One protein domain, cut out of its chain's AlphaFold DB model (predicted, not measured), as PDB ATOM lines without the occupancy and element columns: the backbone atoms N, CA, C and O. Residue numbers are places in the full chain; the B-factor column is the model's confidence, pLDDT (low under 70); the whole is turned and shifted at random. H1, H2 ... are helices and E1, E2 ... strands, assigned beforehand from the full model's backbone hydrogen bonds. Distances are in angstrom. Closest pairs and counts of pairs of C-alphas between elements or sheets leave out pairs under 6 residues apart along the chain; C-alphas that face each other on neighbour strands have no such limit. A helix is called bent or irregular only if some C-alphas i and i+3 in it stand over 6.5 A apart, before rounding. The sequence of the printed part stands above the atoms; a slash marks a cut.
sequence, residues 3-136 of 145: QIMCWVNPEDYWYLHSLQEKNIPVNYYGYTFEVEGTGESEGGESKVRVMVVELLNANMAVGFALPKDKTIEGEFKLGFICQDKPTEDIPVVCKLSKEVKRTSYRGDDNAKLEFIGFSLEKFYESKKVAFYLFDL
ATOM      1  N   GLN A   3     114.098 258.908 217.858       89.12
ATOM      2  CA  GLN A   3     115.436 258.417 218.195       89.12
ATOM      3  C   GLN A   3     115.806 258.840 219.617       89.12
ATOM      4  O   GLN A   3     115.651 260.007 219.973       89.12
ATOM      5  N   ILE A   4     116.306 257.897 220.414       89.75
ATOM      6  CA  ILE A   4     116.764 258.124 221.787       89.75
ATOM      7  C   ILE A   4     118.251 257.773 221.861       89.75
ATOM      8  O   ILE A   4     118.655 256.700 221.414       89.75
ATOM      9  N   MET A   5     119.057 258.686 222.401       89.69
ATOM     10  CA  MET A   5     120.495 258.481 222.580       89.69
ATOM     11  C   MET A   5     120.785 257.973 223.992       89.69
ATOM     12  O   MET A   5     120.407 258.609 224.974       89.69
ATOM     13  N   CYS A   6     121.484 256.849 224.075       92.50
ATOM     14  CA  CYS A   6     121.861 256.170 225.302       92.50
ATOM     15  C   CYS A   6     123.341 256.416 225.576       92.50
ATOM     16  O   CYS A   6     124.201 255.970 224.814       92.50
ATOM     17  N   TRP A   7     123.638 257.106 226.672       92.00
ATOM     18  CA  TRP A   7     125.006 257.221 227.161       92.00
ATOM     19  C   TRP A   7     125.360 255.993 227.995       92.00
ATOM     20  O   TRP A   7     124.751 255.768 229.040       92.00
ATOM     21  N   VAL A   8     126.337 255.213 227.541       93.62
ATOM     22  CA  VAL A   8     126.738 253.948 228.170       93.62
ATOM     23  C   VAL A   8     128.238 253.917 228.449       93.62
ATOM     24  O   VAL A   8     129.004 254.747 227.943       93.62
ATOM     25  N   ASN A   9     128.672 252.965 229.270       94.25
ATOM     26  CA  ASN A   9     130.090 252.768 229.543       94.25
ATOM     27  C   ASN A   9     130.832 252.284 228.283       94.25
ATOM     28  O   ASN A   9     130.238 251.596 227.447       94.25
ATOM     29  N   PRO A  10     132.136 252.595 228.146       93.06
ATOM     30  CA  PRO A  10     132.923 252.159 226.996       93.06
ATOM     31  C   PRO A  10     132.914 250.645 226.765       93.06
ATOM     32  O   PRO A  10     132.791 250.217 225.626       93.06
ATOM     33  N   GLU A  11     133.001 249.834 227.823       93.50
ATOM     34  CA  GLU A  11     133.002 248.367 227.711       93.50
ATOM     35  C   GLU A  11     131.734 247.840 227.025       93.50
ATOM     36  O   GLU A  11     131.822 247.091 226.052       93.50
ATOM     37  N   ASP A  12     130.563 248.300 227.469       94.19
ATOM     38  CA  ASP A  12     129.276 247.895 226.898       94.19
ATOM     39  C   ASP A  12     129.100 248.421 225.468       94.19
ATOM     40  O   ASP A  12     128.625 247.696 224.590       94.19
ATOM     41  N   TYR A  13     129.534 249.660 225.205       94.00
ATOM     42  CA  TYR A  13     129.535 250.231 223.857       94.00
ATOM     43  C   TYR A  13     130.377 249.388 222.893       94.00
ATOM     44  O   TYR A  13     129.900 248.996 221.828       94.00
ATOM     45  N   TRP A  14     131.622 249.078 223.262       92.75
ATOM     46  CA  TRP A  14     132.535 248.320 222.409       92.75
ATOM     47  C   TRP A  14     132.098 246.865 222.250       92.75
ATOM     48  O   TRP A  14     132.286 246.280 221.181       92.75
ATOM     49  N   TYR A  15     131.455 246.281 223.264       94.31
ATOM     50  CA  TYR A  15     130.849 244.965 223.124       94.31
ATOM     51  C   TYR A  15     129.718 244.980 222.089       94.31
ATOM     52  O   TYR A  15     129.748 244.172 221.157       94.31
ATOM     53  N   LEU A  16     128.786 245.936 222.191       93.44
ATOM     54  CA  LEU A  16     127.710 246.133 221.215       93.44
ATOM     55  C   LEU A  16     128.268 246.372 219.801       93.44
ATOM     56  O   LEU A  16     127.816 245.735 218.849       93.44
ATOM     57  N   HIS A  17     129.292 247.219 219.673       91.88
ATOM     58  CA  HIS A  17     129.991 247.480 218.413       91.88
ATOM     59  C   HIS A  17     130.558 246.191 217.806       91.88
ATOM     60  O   HIS A  17     130.372 245.907 216.625       91.88
ATOM     61  N   SER A  18     131.187 245.349 218.631       93.06
ATOM     62  CA  SER A  18     131.765 244.086 218.167       93.06
ATOM     63  C   SER A  18     130.720 243.105 217.623       93.06
ATOM     64  O   SER A  18     131.042 242.285 216.761       93.06
ATOM     65  N   LEU A  19     129.472 243.161 218.108       93.69
ATOM     66  CA  LEU A  19     128.381 242.353 217.559       93.69
ATOM     67  C   LEU A  19     128.043 242.808 216.139       93.69
ATOM     68  O   LEU A  19     127.922 241.963 215.251       93.69
ATOM     69  N   GLN A  20     127.972 244.122 215.913       89.75
ATOM     70  CA  GLN A  20     127.749 244.703 214.591       89.75
ATOM     71  C   GLN A  20     128.874 244.332 213.615       89.75
ATOM     72  O   GLN A  20     128.582 243.829 212.532       89.75
ATOM     73  N   GLU A  21     130.145 244.487 214.004       91.25
ATOM     74  CA  GLU A  21     131.296 244.111 213.160       91.25
ATOM     75  C   GLU A  21     131.269 242.631 212.753       91.25
ATOM     76  O   GLU A  21     131.640 242.260 211.637       91.25
ATOM     77  N   LYS A  22     130.797 241.766 213.655       94.12
ATOM     78  CA  LYS A  22     130.670 240.321 213.422       94.12
ATOM     79  C   LYS A  22     129.379 239.933 212.699       94.12
ATOM     80  O   LYS A  22     129.153 238.742 212.495       94.12
ATOM     81  N   ASN A  23     128.541 240.897 212.312       90.69
ATOM     82  CA  ASN A  23     127.204 240.676 211.751       90.69
ATOM     83  C   ASN A  23     126.305 239.802 212.645       90.69
ATOM     84  O   ASN A  23     125.474 239.033 212.158       90.69
ATOM     85  N   ILE A  24     126.474 239.900 213.964       92.69
ATOM     86  CA  ILE A  24     125.613 239.236 214.940       92.69
ATOM     87  C   ILE A  24     124.431 240.171 215.224       92.69
ATOM     88  O   ILE A  24     124.646 241.303 215.660       92.69
ATOM     89  N   PRO A  25     123.177 239.733 215.009       90.56
ATOM     90  CA  PRO A  25     122.019 240.580 215.255       90.56
ATOM     91  C   PRO A  25     121.876 240.888 216.748       90.56
ATOM     92  O   PRO A  25     121.975 240.001 217.599       90.56
ATOM     93  N   VAL A  26     121.597 242.149 217.068       92.31
ATOM     94  CA  VAL A  26     121.236 242.571 218.424       92.31
ATOM     95  C   VAL A  26     119.745 242.303 218.609       92.31
ATOM     96  O   VAL A  26     118.901 242.967 218.006       92.31
ATOM     97  N   ASN A  27     119.419 241.298 219.419       93.06
ATOM     98  CA  ASN A  27     118.037 240.944 219.706       93.06
ATOM     99  C   ASN A  27     117.524 241.850 220.817       93.06
ATOM    100  O   ASN A  27     118.219 242.057 221.812       93.06
ATOM    101  N   TYR A  28     116.298 242.346 220.670       96.00
ATOM    102  CA  TYR A  28     115.690 243.204 221.675       96.00
ATOM    103  C   TYR A  28     114.352 242.665 222.175       96.00
ATOM    104  O   TYR A  28     113.611 242.008 221.442       96.00
ATOM    105  N   TYR A  29     114.015 243.013 223.416       96.75
ATOM    106  CA  TYR A  29     112.661 242.897 223.949       96.75
ATOM    107  C   TYR A  29     112.258 244.177 224.681       96.75
ATOM    108  O   TYR A  29     112.846 244.537 225.698       96.75
ATOM    109  N   GLY A  30     111.264 244.884 224.139       96.44
ATOM    110  CA  GLY A  30     110.747 246.132 224.699       96.44
ATOM    111  C   GLY A  30     109.435 245.927 225.456       96.44
ATOM    112  O   GLY A  30     108.498 245.338 224.913       96.44
ATOM    113  N   TYR A  31     109.322 246.449 226.674       95.75
ATOM    114  CA  TYR A  31     108.088 246.427 227.468       95.75
ATOM    115  C   TYR A  31     107.959 247.677 228.344       95.75
ATOM    116  O   TYR A  31     108.903 248.453 228.496       95.75
ATOM    117  N   THR A  32     106.775 247.888 228.920       95.12
ATOM    118  CA  THR A  32     106.541 248.983 229.872       95.12
ATOM    119  C   THR A  32     106.505 248.446 231.299       95.12
ATOM    120  O   THR A  32     105.865 247.430 231.568       95.12
ATOM    121  N   PHE A  33     107.168 249.137 232.219       95.00
ATOM    122  CA  PHE A  33     107.092 248.899 233.655       95.00
ATOM    123  C   PHE A  33     106.386 250.082 234.322       95.00
ATOM    124  O   PHE A  33     106.808 251.227 234.168       95.00
ATOM    125  N   GLU A  34     105.319 249.819 235.070       93.69
ATOM    126  CA  GLU A  34     104.584 250.826 235.831       93.69
ATOM    127  C   GLU A  34     104.752 250.617 237.341       93.69
ATOM    128  O   GLU A  34     104.592 249.506 237.853       93.69
ATOM    129  N   VAL A  35     105.056 251.703 238.052       92.25
ATOM    130  CA  VAL A  35     105.007 251.764 239.516       92.25
ATOM    131  C   VAL A  35     103.827 252.632 239.910       92.25
ATOM    132  O   VAL A  35     103.803 253.827 239.603       92.25
ATOM    133  N   GLU A  36     102.862 252.032 240.590       90.06
ATOM    134  CA  GLU A  36     101.650 252.691 241.069       90.06
ATOM    135  C   GLU A  36     101.694 252.855 242.593       90.06
ATOM    136  O   GLU A  36     102.446 252.178 243.295       90.06
ATOM    137  N   GLY A  37     100.910 253.778 243.134       80.00
ATOM    138  CA  GLY A  37     100.761 253.926 244.580       80.00
ATOM    139  C   GLY A  37     100.412 255.342 244.998       80.00
ATOM    140  O   GLY A  37     100.635 256.309 244.264       80.00
ATOM    141  N   THR A  38      99.887 255.476 246.209       72.62
ATOM    142  CA  THR A  38      99.547 256.776 246.794       72.62
ATOM    143  C   THR A  38     100.806 257.611 247.022       72.62
ATOM    144  O   THR A  38     101.815 257.089 247.513       72.62
ATOM    145  N   GLY A  39     100.744 258.902 246.689       62.53
ATOM    146  CA  GLY A  39     101.752 259.871 247.119       62.53
ATOM    147  C   GLY A  39     101.806 260.010 248.645       62.53
ATOM    148  O   GLY A  39     100.893 259.586 249.356       62.53
ATOM    149  N   GLU A  40     102.888 260.595 249.163       58.97
ATOM    150  CA  GLU A  40     102.964 260.966 250.587       58.97
ATOM    151  C   GLU A  40     102.038 262.142 250.933       58.97
ATOM    152  O   GLU A  40     101.624 262.289 252.079       58.97
ATOM    153  N   SER A  41     101.667 262.945 249.934       56.19
ATOM    154  CA  SER A  41     100.655 263.998 250.028       56.19
ATOM    155  C   SER A  41      99.251 263.416 249.817       56.19
ATOM    156  O   SER A  41      99.051 262.595 248.919       56.19
ATOM    157  N   GLU A  42      98.272 263.844 250.619       48.38
ATOM    158  CA  GLU A  42      96.879 263.391 250.515       48.38
ATOM    159  C   GLU A  42      96.306 263.626 249.102       48.38
ATOM    160  O   GLU A  42      96.201 264.763 248.645       48.38
ATOM    161  N   GLY A  43      95.889 262.547 248.422       49.06
ATOM    162  CA  GLY A  43      94.816 262.631 247.422       49.06
ATOM    163  C   GLY A  43      95.112 262.292 245.957       49.06
ATOM    164  O   GLY A  43      94.236 262.518 245.130       49.06
ATOM    165  N   GLY A  44      96.263 261.719 245.593       56.16
ATOM    166  CA  GLY A  44      96.495 261.290 244.205       56.16
ATOM    167  C   GLY A  44      97.188 259.940 244.085       56.16
ATOM    168  O   GLY A  44      98.300 259.765 244.587       56.16
ATOM    169  N   GLU A  45      96.565 258.996 243.376       65.56
ATOM    170  CA  GLU A  45      97.310 257.893 242.766       65.56
ATOM    171  C   GLU A  45      98.312 258.497 241.779       65.56
ATOM    172  O   GLU A  45      97.937 259.236 240.865       65.56
ATOM    173  N   SER A  46      99.599 258.220 241.981       81.06
ATOM    174  CA  SER A  46     100.645 258.640 241.055       81.06
ATOM    175  C   SER A  46     101.277 257.414 240.409       81.06
ATOM    176  O   SER A  46     101.436 256.365 241.042       81.06
ATOM    177  N   LYS A  47     101.587 257.537 239.116       87.81
ATOM    178  CA  LYS A  47     102.128 256.452 238.304       87.81
ATOM    179  C   LYS A  47     103.397 256.903 237.605       87.81
ATOM    180  O   LYS A  47     103.376 257.878 236.853       87.81
ATOM    181  N   VAL A  48     104.471 256.151 237.812       91.56
ATOM    182  CA  VAL A  48     105.721 256.285 237.058       91.56
ATOM    183  C   VAL A  48     105.766 255.178 236.017       91.56
ATOM    184  O   VAL A  48     105.569 254.011 236.348       91.56
ATOM    185  N   ARG A  49     106.015 255.548 234.757       92.75
ATOM    186  CA  ARG A  49     106.209 254.602 233.654       92.75
ATOM    187  C   ARG A  49     107.669 254.604 233.231       92.75
ATOM    188  O   ARG A  49     108.219 255.659 232.912       92.75
ATOM    189  N   VAL A  50     108.260 253.419 233.179       94.88
ATOM    190  CA  VAL A  50     109.588 253.180 232.623       94.88
ATOM    191  C   VAL A  50     109.435 252.283 231.405       94.88
ATOM    192  O   VAL A  50     108.950 251.159 231.504       94.88
ATOM    193  N   MET A  51     109.848 252.775 230.244       95.06
ATOM    194  CA  MET A  51     110.058 251.926 229.078       95.06
ATOM    195  C   MET A  51     111.349 251.143 229.284       95.06
ATOM    196  O   MET A  51     112.387 251.760 229.487       95.06
ATOM    197  N   VAL A  52     111.308 249.817 229.199       97.06
ATOM    198  CA  VAL A  52     112.495 248.965 229.311       97.06
ATOM    199  C   VAL A  52     112.743 248.271 227.982       97.06
ATOM    200  O   VAL A  52     111.827 247.683 227.409       97.06
ATOM    201  N   VAL A  53     113.981 248.330 227.497       97.62
ATOM    202  CA  VAL A  53     114.450 247.586 226.326       97.62
ATOM    203  C   VAL A  53     115.607 246.697 226.751       97.62
ATOM    204  O   VAL A  53     116.672 247.173 227.140       97.62
ATOM    205  N   GLU A  54     115.384 245.392 226.684       97.69
ATOM    206  CA  GLU A  54     116.388 244.374 226.966       97.69
ATOM    207  C   GLU A  54     117.153 244.038 225.690       97.69
ATOM    208  O   GLU A  54     116.537 243.660 224.700       97.69
ATOM    209  N   LEU A  55     118.480 244.127 225.729       96.38
ATOM    210  CA  LEU A  55     119.413 243.746 224.667       96.38
ATOM    211  C   LEU A  55     120.332 242.650 225.221       96.38
ATOM    212  O   LEU A  55     121.547 242.808 225.321       96.38
ATOM    213  N   LEU A  56     119.734 241.545 225.682       92.81
ATOM    214  CA  LEU A  56     120.420 240.581 226.556       92.81
ATOM    215  C   LEU A  56     121.636 239.923 225.896       92.81
ATOM    216  O   LEU A  56     122.610 239.640 226.582       92.81
ATOM    217  N   ASN A  57     121.616 239.707 224.576       93.56
ATOM    218  CA  ASN A  57     122.779 239.171 223.864       93.56
ATOM    219  C   ASN A  57     123.901 240.204 223.662       93.56
ATOM    220  O   ASN A  57     125.007 239.820 223.303       93.56
ATOM    221  N   ALA A  58     123.618 241.482 223.917       94.31
ATOM    222  CA  ALA A  58     124.590 242.558 224.059       94.31
ATOM    223  C   ALA A  58     124.920 242.858 225.537       94.31
ATOM    224  O   ALA A  58     125.501 243.897 225.824       94.31
ATOM    225  N   ASN A  59     124.541 241.974 226.473       95.50
ATOM    226  CA  ASN A  59     124.736 242.123 227.923       95.50
ATOM    227  C   ASN A  59     124.218 243.448 228.501       95.50
ATOM    228  O   ASN A  59     124.704 243.910 229.530       95.50
ATOM    229  N   MET A  60     123.197 244.041 227.878       96.62
ATOM    230  CA  MET A  60     122.709 245.366 228.244       96.62
ATOM    231  C   MET A  60     121.182 245.415 228.316       96.62
ATOM    232  O   MET A  60     120.474 244.749 227.563       96.62
ATOM    233  N   ALA A  61     120.660 246.245 229.208       97.81
ATOM    234  CA  ALA A  61     119.276 246.682 229.227       97.81
ATOM    235  C   ALA A  61     119.220 248.189 229.503       97.81
ATOM    236  O   ALA A  61     120.030 248.733 230.255       97.81
ATOM    237  N   VAL A  62     118.257 248.873 228.893       97.62
ATOM    238  CA  VAL A  62     118.069 250.317 229.061       97.62
ATOM    239  C   VAL A  62     116.640 250.624 229.491       97.62
ATOM    240  O   VAL A  62     115.681 250.050 228.976       97.62
ATOM    241  N   GLY A  63     116.501 251.513 230.466       97.25
ATOM    242  CA  GLY A  63     115.250 252.020 230.999       97.25
ATOM    243  C   GLY A  63     115.097 253.505 230.691       97.25
ATOM    244  O   GLY A  63     116.054 254.265 230.811       97.25
ATOM    245  N   PHE A  64     113.889 253.937 230.348       95.56
ATOM    246  CA  PHE A  64     113.568 255.341 230.109       95.56
ATOM    247  C   PHE A  64     112.337 255.734 230.911       95.56
ATOM    248  O   PHE A  64     111.238 255.250 230.631       95.56
ATOM    249  N   ALA A  65     112.501 256.613 231.897       94.44
ATOM    250  CA  ALA A  65     111.365 257.204 232.593       94.44
ATOM    251  C   ALA A  65     110.703 258.226 231.666       94.44
ATOM    252  O   ALA A  65     111.314 259.233 231.309       94.44
ATOM    253  N   LEU A  66     109.472 257.950 231.241       88.25
ATOM    254  CA  LEU A  66     108.767 258.791 230.275       88.25
ATOM    255  C   LEU A  66     107.945 259.880 230.983       88.25
ATOM    256  O   LEU A  66     107.430 259.634 232.081       88.25
ATOM    257  N   PRO A  67     107.757 261.061 230.362       85.75
ATOM    258  CA  PRO A  67     106.753 262.025 230.807       85.75
ATOM    259  C   PRO A  67     105.354 261.388 230.904       85.75
ATOM    260  O   PRO A  67     105.021 260.478 230.144       85.75
ATOM    261  N   LYS A  68     104.517 261.855 231.841       81.31
ATOM    262  CA  LYS A  68     103.212 261.229 232.170       81.31
ATOM    263  C   LYS A  68     102.244 261.159 230.984       81.31
ATOM    264  O   LYS A  68     101.455 260.217 230.870       81.31
ATOM    265  N   ASP A  69     102.310 262.171 230.137       80.00
ATOM    266  CA  ASP A  69     101.499 262.410 228.947       80.00
ATOM    267  C   ASP A  69     102.084 261.769 227.681       80.00
ATOM    268  O   ASP A  69     101.432 261.760 226.640       80.00
ATOM    269  N   LYS A  70     103.287 261.191 227.759       80.00
ATOM    270  CA  LYS A  70     103.962 260.597 226.609       80.00
ATOM    271  C   LYS A  70     103.841 259.082 226.605       80.00
ATOM    272  O   LYS A  70     103.980 258.394 227.619       80.00
ATOM    273  N   THR A  71     103.607 258.561 225.411       76.94
ATOM    274  CA  THR A  71     103.694 257.140 225.092       76.94
ATOM    275  C   THR A  71     104.488 256.993 223.803       76.94
ATOM    276  O   THR A  71     104.506 257.896 222.969       76.94
ATOM    277  N   ILE A  72     105.207 255.882 223.669       81.69
ATOM    278  CA  ILE A  72     105.955 255.578 222.452       81.69
ATOM    279  C   ILE A  72     105.130 254.576 221.660       81.69
ATOM    280  O   ILE A  72     104.968 253.426 222.069       81.69
ATOM    281  N   GLU A  73     104.595 255.037 220.536       82.81
ATOM    282  CA  GLU A  73     103.856 254.211 219.590       82.81
ATOM    283  C   GLU A  73     104.720 253.889 218.369       82.81
ATOM    284  O   GLU A  73     105.487 254.722 217.886       82.81
ATOM    285  N   GLY A  74     104.579 252.669 217.850       87.56
ATOM    286  CA  GLY A  74     105.314 252.225 216.668       87.56
ATOM    287  C   GLY A  74     106.787 251.906 216.936       87.56
ATOM    288  O   GLY A  74     107.162 251.463 218.023       87.56
ATOM    289  N   GLU A  75     107.599 252.047 215.890       93.81
ATOM    290  CA  GLU A  75     109.040 251.803 215.942       93.81
ATOM    291  C   GLU A  75     109.798 253.055 216.392       93.81
ATOM    292  O   GLU A  75     109.465 254.188 216.030       93.81
ATOM    293  N   PHE A  76     110.859 252.838 217.162       92.38
ATOM    294  CA  PHE A  76     111.791 253.863 217.611       92.38
ATOM    295  C   PHE A  76     113.224 253.351 217.479       92.38
ATOM    296  O   PHE A  76     113.476 252.149 217.490       92.38
ATOM    297  N   LYS A  77     114.178 254.266 217.346       93.75
ATOM    298  CA  LYS A  77     115.600 253.955 217.208       93.75
ATOM    299  C   LYS A  77     116.332 254.268 218.510       93.75
ATOM    300  O   LYS A  77     116.194 255.361 219.055       93.75
ATOM    301  N   LEU A  78     117.143 253.330 218.978       94.12
ATOM    302  CA  LEU A  78     118.141 253.560 220.015       94.12
ATOM    303  C   LEU A  78     119.497 253.794 219.349       94.12
ATOM    304  O   LEU A  78     119.904 253.008 218.497       94.12
ATOM    305  N   GLY A  79     120.165 254.884 219.714       92.50
ATOM    306  CA  GLY A  79     121.570 255.129 219.387       92.50
ATOM    307  C   GLY A  79     122.410 255.077 220.658       92.50
ATOM    308  O   GLY A  79     121.925 255.452 221.724       92.50
ATOM    309  N   PHE A  80     123.657 254.632 220.559       92.12
ATOM    310  CA  PHE A  80     124.540 254.449 221.714       92.12
ATOM    311  C   PHE A  80     125.783 255.318 221.580       92.12
ATOM    312  O   PHE A  80     126.364 255.416 220.503       92.12
ATOM    313  N   ILE A  81     126.176 255.963 222.676       90.44
ATOM    314  CA  ILE A  81     127.364 256.818 222.752       90.44
ATOM    315  C   ILE A  81     128.128 256.554 224.050       90.44
ATOM    316  O   ILE A  81     127.535 256.188 225.063       90.44
ATOM    317  N   CYS A  82     129.442 256.768 224.023       90.75
ATOM    318  CA  CYS A  82     130.331 256.621 225.176       90.75
ATOM    319  C   CYS A  82     131.373 257.758 225.227       90.75
ATOM    320  O   CYS A  82     131.438 258.609 224.336       90.75
ATOM    321  N   GLN A  83     132.196 257.780 226.281       85.69
ATOM    322  CA  GLN A  83     133.228 258.808 226.496       85.69
ATOM    323  C   GLN A  83     134.349 258.799 225.447       85.69
ATOM    324  O   GLN A  83     134.906 259.856 225.153       85.69
ATOM    325  N   ASP A  84     134.642 257.648 224.841       84.88
ATOM    326  CA  ASP A  84     135.814 257.442 223.975       84.88
ATOM    327  C   ASP A  84     135.689 258.077 222.578       84.88
ATOM    328  O   ASP A  84     136.499 257.803 221.698       84.88
ATOM    329  N   LYS A  85     134.702 258.965 222.376       69.44
ATOM    330  CA  LYS A  85     134.252 259.480 221.074       69.44
ATOM    331  C   LYS A  85     133.887 258.325 220.130       69.44
ATOM    332  O   LYS A  85     134.729 257.894 219.345       69.44
ATOM    333  N   PRO A  86     132.634 257.841 220.180       68.88
ATOM    334  CA  PRO A  86     132.180 256.764 219.306       68.88
ATOM    335  C   PRO A  86     132.462 257.116 217.841       68.88
ATOM    336  O   PRO A  86     132.146 258.218 217.384       68.88
ATOM    337  N   THR A  87     133.105 256.198 217.123       66.50
ATOM    338  CA  THR A  87     133.488 256.387 215.717       66.50
ATOM    339  C   THR A  87     132.343 256.091 214.754       66.50
ATOM    340  O   THR A  87     132.378 256.560 213.620       66.50
ATOM    341  N   GLU A  88     131.326 255.350 215.202       71.62
ATOM    342  CA  GLU A  88     130.200 254.892 214.387       71.62
ATOM    343  C   GLU A  88     128.885 254.941 215.180       71.62
ATOM    344  O   GLU A  88     128.872 254.784 216.399       71.62
ATOM    345  N   ASP A  89     127.766 255.181 214.492       72.75
ATOM    346  CA  ASP A  89     126.429 255.046 215.085       72.75
ATOM    347  C   ASP A  89     126.037 253.563 215.065       72.75
ATOM    348  O   ASP A  89     126.114 252.927 214.011       72.75
ATOM    349  N   ILE A  90     125.590 253.025 216.203       78.94
ATOM    350  CA  ILE A  90     125.092 251.644 216.324       78.94
ATOM    351  C   ILE A  90     123.571 251.696 216.510       78.94
ATOM    352  O   ILE A  90     123.074 251.675 217.641       78.94
ATOM    353  N   PRO A  91     122.794 251.844 215.423       86.06
ATOM    354  CA  PRO A  91     121.359 252.010 215.524       86.06
ATOM    355  C   PRO A  91     120.665 250.677 215.803       86.06
ATOM    356  O   PRO A  91     120.748 249.746 215.005       86.06
ATOM    357  N   VAL A  92     119.887 250.606 216.880       91.56
ATOM    358  CA  VAL A  92     118.985 249.474 217.135       91.56
ATOM    359  C   VAL A  92     117.547 249.948 216.958       91.56
ATOM    360  O   VAL A  92     117.077 250.820 217.688       91.56
ATOM    361  N   VAL A  93     116.849 249.407 215.958       94.31
ATOM    362  CA  VAL A  93     115.425 249.697 215.728       94.31
ATOM    363  C   VAL A  93     114.591 248.783 216.614       94.31
ATOM    364  O   VAL A  93     114.682 247.560 216.523       94.31
ATOM    365  N   CYS A  94     113.776 249.387 217.470       94.50
ATOM    366  CA  CYS A  94     113.001 248.726 218.503       94.50
ATOM    367  C   CYS A  94     111.507 249.031 218.372       94.50
ATOM    368  O   CYS A  94     111.092 250.034 217.791       94.50
ATOM    369  N   LYS A  95     110.693 248.178 218.991       94.50
ATOM    370  CA  LYS A  95     109.255 248.368 219.175       94.50
ATOM    371  C   LYS A  95     108.841 247.858 220.547       94.50
ATOM    372  O   LYS A  95     109.349 246.839 221.015       94.50
ATOM    373  N   LEU A  96     107.897 248.544 221.185       93.56
ATOM    374  CA  LEU A  96     107.320 248.054 222.432       93.56
ATOM    375  C   LEU A  96     106.315 246.938 222.180       93.56
ATOM    376  O   LEU A  96     105.454 247.020 221.298       93.56
ATOM    377  N   SER A  97     106.425 245.890 222.988       94.25
ATOM    378  CA  SER A  97     105.364 244.908 223.139       94.25
ATOM    379  C   SER A  97     104.146 245.540 223.823       94.25
ATOM    380  O   SER A  97     104.202 246.638 224.377       94.25
ATOM    381  N   LYS A  98     103.025 244.815 223.817       92.75
ATOM    382  CA  LYS A  98     101.835 245.187 224.596       92.75
ATOM    383  C   LYS A  98     101.968 244.831 226.085       92.75
ATOM    384  O   LYS A  98     101.017 245.036 226.834       92.75
ATOM    385  N   GLU A  99     103.092 244.246 226.505       95.06
ATOM    386  CA  GLU A  99     103.297 243.834 227.890       95.06
ATOM    387  C   GLU A  99     103.494 245.052 228.799       95.06
ATOM    388  O   GLU A  99     104.306 245.943 228.528       95.06
ATOM    389  N   VAL A 100     102.765 245.041 229.916       93.81
ATOM    390  CA  VAL A 100     102.895 246.015 230.994       93.81
ATOM    391  C   VAL A 100     103.131 245.265 232.301       93.81
ATOM    392  O   VAL A 100     102.231 244.588 232.804       93.81
ATOM    393  N   LYS A 101     104.335 245.393 232.858       94.94
ATOM    394  CA  LYS A 101     104.664 244.900 234.201       94.94
ATOM    395  C   LYS A 101     104.275 245.962 235.218       94.94
ATOM    396  O   LYS A 101     104.513 247.144 234.984       94.94
ATOM    397  N   ARG A 102     103.669 245.556 236.332       94.56
ATOM    398  CA  ARG A 102     103.189 246.481 237.365       94.56
ATOM    399  C   ARG A 102     103.736 246.115 238.730       94.56
ATOM    400  O   ARG A 102     103.864 244.937 239.055       94.56
ATOM    401  N   THR A 103     104.017 247.134 239.525       93.94
ATOM    402  CA  THR A 103     104.333 247.009 240.946       93.94
ATOM    403  C   THR A 103     103.761 248.199 241.708       93.94
ATOM    404  O   THR A 103     103.369 249.200 241.105       93.94
ATOM    405  N   SER A 104     103.728 248.100 243.033       91.56
ATOM    406  CA  SER A 104     103.251 249.168 243.905       91.56
ATOM    407  C   SER A 104     104.351 249.671 244.831       91.56
ATOM    408  O   SER A 104     104.997 248.867 245.502       91.56
ATOM    409  N   TYR A 105     104.511 250.989 244.931       91.56
ATOM    410  CA  TYR A 105     105.406 251.625 245.896       91.56
ATOM    411  C   TYR A 105     104.792 252.927 246.417       91.56
ATOM    412  O   TYR A 105     104.316 253.761 245.643       91.56
ATOM    413  N   ARG A 106     104.785 253.102 247.742       89.88
ATOM    414  CA  ARG A 106     104.301 254.328 248.385       89.88
ATOM    415  C   ARG A 106     105.424 255.361 248.395       89.88
ATOM    416  O   ARG A 106     106.500 255.073 248.898       89.88
ATOM    417  N   GLY A 107     105.150 256.546 247.866       88.38
ATOM    418  CA  GLY A 107     106.141 257.609 247.700       88.38
ATOM    419  C   GLY A 107     105.723 258.570 246.593       88.38
ATOM    420  O   GLY A 107     104.760 258.298 245.872       88.38
ATOM    421  N   ASP A 108     106.420 259.690 246.442       89.94
ATOM    422  CA  ASP A 108     106.242 260.559 245.277       89.94
ATOM    423  C   ASP A 108     106.823 259.929 243.989       89.94
ATOM    424  O   ASP A 108     107.308 258.794 243.980       89.94
ATOM    425  N   ASP A 109     106.749 260.642 242.863       89.94
ATOM    426  CA  ASP A 109     107.235 260.126 241.577       89.94
ATOM    427  C   ASP A 109     108.760 259.936 241.526       89.94
ATOM    428  O   ASP A 109     109.245 259.171 240.691       89.94
ATOM    429  N   ASN A 110     109.537 260.621 242.368       91.75
ATOM    430  CA  ASN A 110     110.987 260.435 242.426       91.75
ATOM    431  C   ASN A 110     111.327 259.195 243.245       91.75
ATOM    432  O   ASN A 110     112.047 258.336 242.748       91.75
ATOM    433  N   ALA A 111     110.708 259.030 244.413       92.56
ATOM    434  CA  ALA A 111     110.860 257.831 245.230       92.56
ATOM    435  C   ALA A 111     110.431 256.566 244.463       92.56
ATOM    436  O   ALA A 111     111.111 255.541 244.495       92.56
ATOM    437  N   LYS A 112     109.336 256.641 243.690       93.19
ATOM    438  CA  LYS A 112     108.916 255.552 242.792       93.19
ATOM    439  C   LYS A 112     109.941 255.266 241.690       93.19
ATOM    440  O   LYS A 112     110.148 254.095 241.367       93.19
ATOM    441  N   LEU A 113     110.556 256.299 241.103       94.62
ATOM    442  CA  LEU A 113     111.583 256.133 240.069       94.62
ATOM    443  C   LEU A 113     112.864 255.504 240.638       94.62
ATOM    444  O   LEU A 113     113.412 254.586 240.033       94.62
ATOM    445  N   GLU A 114     113.311 255.957 241.807       95.06
ATOM    446  CA  GLU A 114     114.454 255.379 242.520       95.06
ATOM    447  C   GLU A 114     114.205 253.907 242.855       95.06
ATOM    448  O   GLU A 114     115.051 253.053 242.579       95.06
ATOM    449  N   PHE A 115     113.011 253.586 243.362       95.06
ATOM    450  CA  PHE A 115     112.619 252.215 243.671       95.06
ATOM    451  C   PHE A 115     112.700 251.289 242.450       95.06
ATOM    452  O   PHE A 115     113.281 250.200 242.537       95.06
ATOM    453  N   ILE A 116     112.131 251.694 241.308       95.44
ATOM    454  CA  ILE A 116     112.172 250.856 240.102       95.44
ATOM    455  C   ILE A 116     113.563 250.806 239.484       95.44
ATOM    456  O   ILE A 116     113.961 249.741 239.018       95.44
ATOM    457  N   GLY A 117     114.318 251.907 239.526       96.25
ATOM    458  CA  GLY A 117     115.708 251.942 239.084       96.25
ATOM    459  C   GLY A 117     116.560 250.933 239.842       96.25
ATOM    460  O   GLY A 117     117.145 250.050 239.220       96.25
ATOM    461  N   PHE A 118     116.519 250.977 241.175       96.56
ATOM    462  CA  PHE A 118     117.218 250.021 242.036       96.56
ATOM    463  C   PHE A 118     116.756 248.576 241.802       96.56
ATOM    464  O   PHE A 118     117.569 247.657 241.699       96.56
ATOM    465  N   SER A 119     115.442 248.355 241.693       96.00
ATOM    466  CA  SER A 119     114.883 247.012 241.494       96.00
ATOM    467  C   SER A 119     115.318 246.395 240.160       96.00
ATOM    468  O   SER A 119     115.680 245.217 240.115       96.00
ATOM    469  N   LEU A 120     115.300 247.180 239.076       96.88
ATOM    470  CA  LEU A 120     115.748 246.738 237.755       96.88
ATOM    471  C   LEU A 120     117.263 246.537 237.720       96.88
ATOM    472  O   LEU A 120     117.714 245.518 237.202       96.88
ATOM    473  N   GLU A 121     118.039 247.437 238.325       96.69
ATOM    474  CA  GLU A 121     119.489 247.287 238.451       96.69
ATOM    475  C   GLU A 121     119.846 245.960 239.133       96.69
ATOM    476  O   GLU A 121     120.575 245.156 238.556       96.69
ATOM    477  N   LYS A 122     119.244 245.646 240.290       97.00
ATOM    478  CA  LYS A 122     119.472 244.365 240.985       97.00
ATOM    479  C   LYS A 122     119.035 243.149 240.178       97.00
ATOM    480  O   LYS A 122     119.717 242.120 240.184       97.00
ATOM    481  N   PHE A 123     117.916 243.249 239.465       96.19
ATOM    482  CA  PHE A 123     117.451 242.178 238.594       96.19
ATOM    483  C   PHE A 123     118.445 241.877 237.465       96.19
ATOM    484  O   PHE A 123     118.778 240.708 237.250       96.19
ATOM    485  N   TYR A 124     118.940 242.896 236.762       96.69
ATOM    486  CA  TYR A 124     119.886 242.712 235.659       96.69
ATOM    487  C   TYR A 124     121.306 242.385 236.144       96.69
ATOM    488  O   TYR A 124     121.953 241.523 235.546       96.69
ATOM    489  N   GLU A 125     121.739 242.922 237.287       94.88
ATOM    490  CA  GLU A 125     122.996 242.547 237.948       94.88
ATOM    491  C   GLU A 125     123.039 241.034 238.219       94.88
ATOM    492  O   GLU A 125     124.010 240.361 237.867       94.88
ATOM    493  N   SER A 126     121.943 240.453 238.731       95.38
ATOM    494  CA  SER A 126     121.842 239.000 238.964       95.38
ATOM    495  C   SER A 126     121.995 238.153 237.690       95.38
ATOM    496  O   SER A 126     122.362 236.978 237.754       95.38
ATOM    497  N   LYS A 127     121.747 238.759 236.524       94.44
ATOM    498  CA  LYS A 127     121.873 238.152 235.194       94.44
ATOM    499  C   LYS A 127     123.193 238.489 234.502       94.44
ATOM    500  O   LYS A 127     123.388 238.048 233.373       94.44
ATOM    501  N   LYS A 128     124.088 239.236 235.160       94.25
ATOM    502  CA  LYS A 128     125.327 239.785 234.579       94.25
ATOM    503  C   LYS A 128     125.062 240.675 233.357       94.25
ATOM    504  O   LYS A 128     125.790 240.620 232.373       94.25
ATOM    505  N   VAL A 129     123.989 241.456 233.424       95.94
ATOM    506  CA  VAL A 129     123.566 242.408 232.396       95.94
ATOM    507  C   VAL A 129     123.681 243.813 232.978       95.94
ATOM    508  O   VAL A 129     123.183 244.064 234.075       95.94
ATOM    509  N   ALA A 130     124.324 244.728 232.254       97.06
ATOM    510  CA  ALA A 130     124.380 246.134 232.634       97.06
ATOM    511  C   ALA A 130     123.001 246.783 232.454       97.06
ATOM    512  O   ALA A 130     122.335 246.564 231.439       97.06
ATOM    513  N   PHE A 131     122.570 247.592 233.423       97.94
ATOM    514  CA  PHE A 131     121.316 248.337 233.340       97.94
ATOM    515  C   PHE A 131     121.563 249.840 233.413       97.94
ATOM    516  O   PHE A 131     122.212 250.325 234.335       97.94
ATOM    517  N   TYR A 132     120.998 250.573 232.456       97.50
ATOM    518  CA  TYR A 132     121.082 252.029 232.386       97.50
ATOM    519  C   TYR A 132     119.689 252.632 232.483       97.50
ATOM    520  O   TYR A 132     118.828 252.304 231.672       97.50
ATOM    521  N   LEU A 133     119.468 253.541 233.431       97.12
ATOM    522  CA  LEU A 133     118.208 254.267 233.558       97.12
ATOM    523  C   LEU A 133     118.394 255.731 233.161       97.12
ATOM    524  O   LEU A 133     119.190 256.453 233.756       97.12
ATOM    525  N   PHE A 134     117.608 256.177 232.187       95.00
ATOM    526  CA  PHE A 134     117.572 257.558 231.726       95.00
ATOM    527  C   PHE A 134     116.251 258.206 232.139       95.00
ATOM    528  O   PHE A 134     115.170 257.715 231.805       95.00
ATOM    529  N   ASP A 135     116.323 259.330 232.847       93.19
ATOM    530  CA  ASP A 135     115.135 260.112 233.177       93.19
ATOM    531  C   ASP A 135     114.816 261.097 232.047       93.19
ATOM    532  O   ASP A 135     115.498 262.107 231.866       93.19
ATOM    533  N   LEU A 136     113.772 260.795 231.275       90.88
ATOM    534  CA  LEU A 136     113.310 261.638 230.175       90.88
ATOM    535  C   LEU A 136     112.084 262.476 230.557       90.88
ATOM    536  O   LEU A 136     111.549 263.185 229.704       90.88
TER     537      LEU A 136
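What this domain is: This is residues 3 to 136 of the 145 residues of an uncharacterized protein of bacterium HR37 (UniProt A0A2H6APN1). A curled sheet of seven strands is folded back on itself at the bent strand E6, with the short leaf E1 E5 facing the leaf E2 E3 E4 E7. The long helix H2 packs on this second leaf, and the sheet curls round it; H1 sits at one end, and the turn between E2 and E3 makes the other. The 134 printed residues run E1 H1 E2 E3 E4 E5 E6 H2 E7, with mixed sheet order E1 E5 E6 E2 E3 E4 E7. The class is mixed, helices and strands; the whole is compact, radius of gyration of the C-alphas 15.7 A, but elongated, spanning 54 by 29 by 25 A.

How they stand to each other: E2, residues 29 to 38, E3, 45 to 55, and E4, 60 to 65, form a meander, each strand the antiparallel neighbour of the one before; N 33 and O 50 are 2.8 A apart, N 53 and O 62 2.8 A. Edge strand E7, 130 to 135, is parallel to E4, with N 63 and O 132 at 2.7 A. E6, 92 to 104, bends by 70 degrees at residue 98; its pairing is staggered, parallel to E2 with N 34 and O 101 at 2.8 A, and antiparallel to E5, 75 to 81, with N 78 and O 92 at 2.8 A. Edge strand E1, 3 to 7, is parallel to E5, N 6 and O 79 at 2.8 A. H2, 109 to 125, is on the sheet; its closest C-alphas to E7 are Glu 121 and Phe 131, 5.5 A. H1, 10 to 21, is on it too, at a height over the sheet of 9.1 A, only just over none of the strands, as 2 of its C-alphas fall on E1; the closest C-alphas of H1 and E5 are Tyr 13 and Phe 80, 6.9 A. H1 and H2 are apart. In both helices every O i to N i+4 pair is within hydrogen-bond range.

Where its parts are: E1 begins at C-alpha 3 (115.436, 258.417, 218.195), and E7 ends at C-alpha 135 (115.135, 260.112, 233.177). From first to last C-alpha, E3 measures 31.9 A, E6 31.1 A, E2 29.8 A and H2 23.9 A.

The domain as a whole: The C-alphas farthest apart, Lys 22 and Glu 42, are 55.2 A apart. The printed part has no cut and no long link. Confidence is under 70 at residues 39 to 45 and 85 to 87.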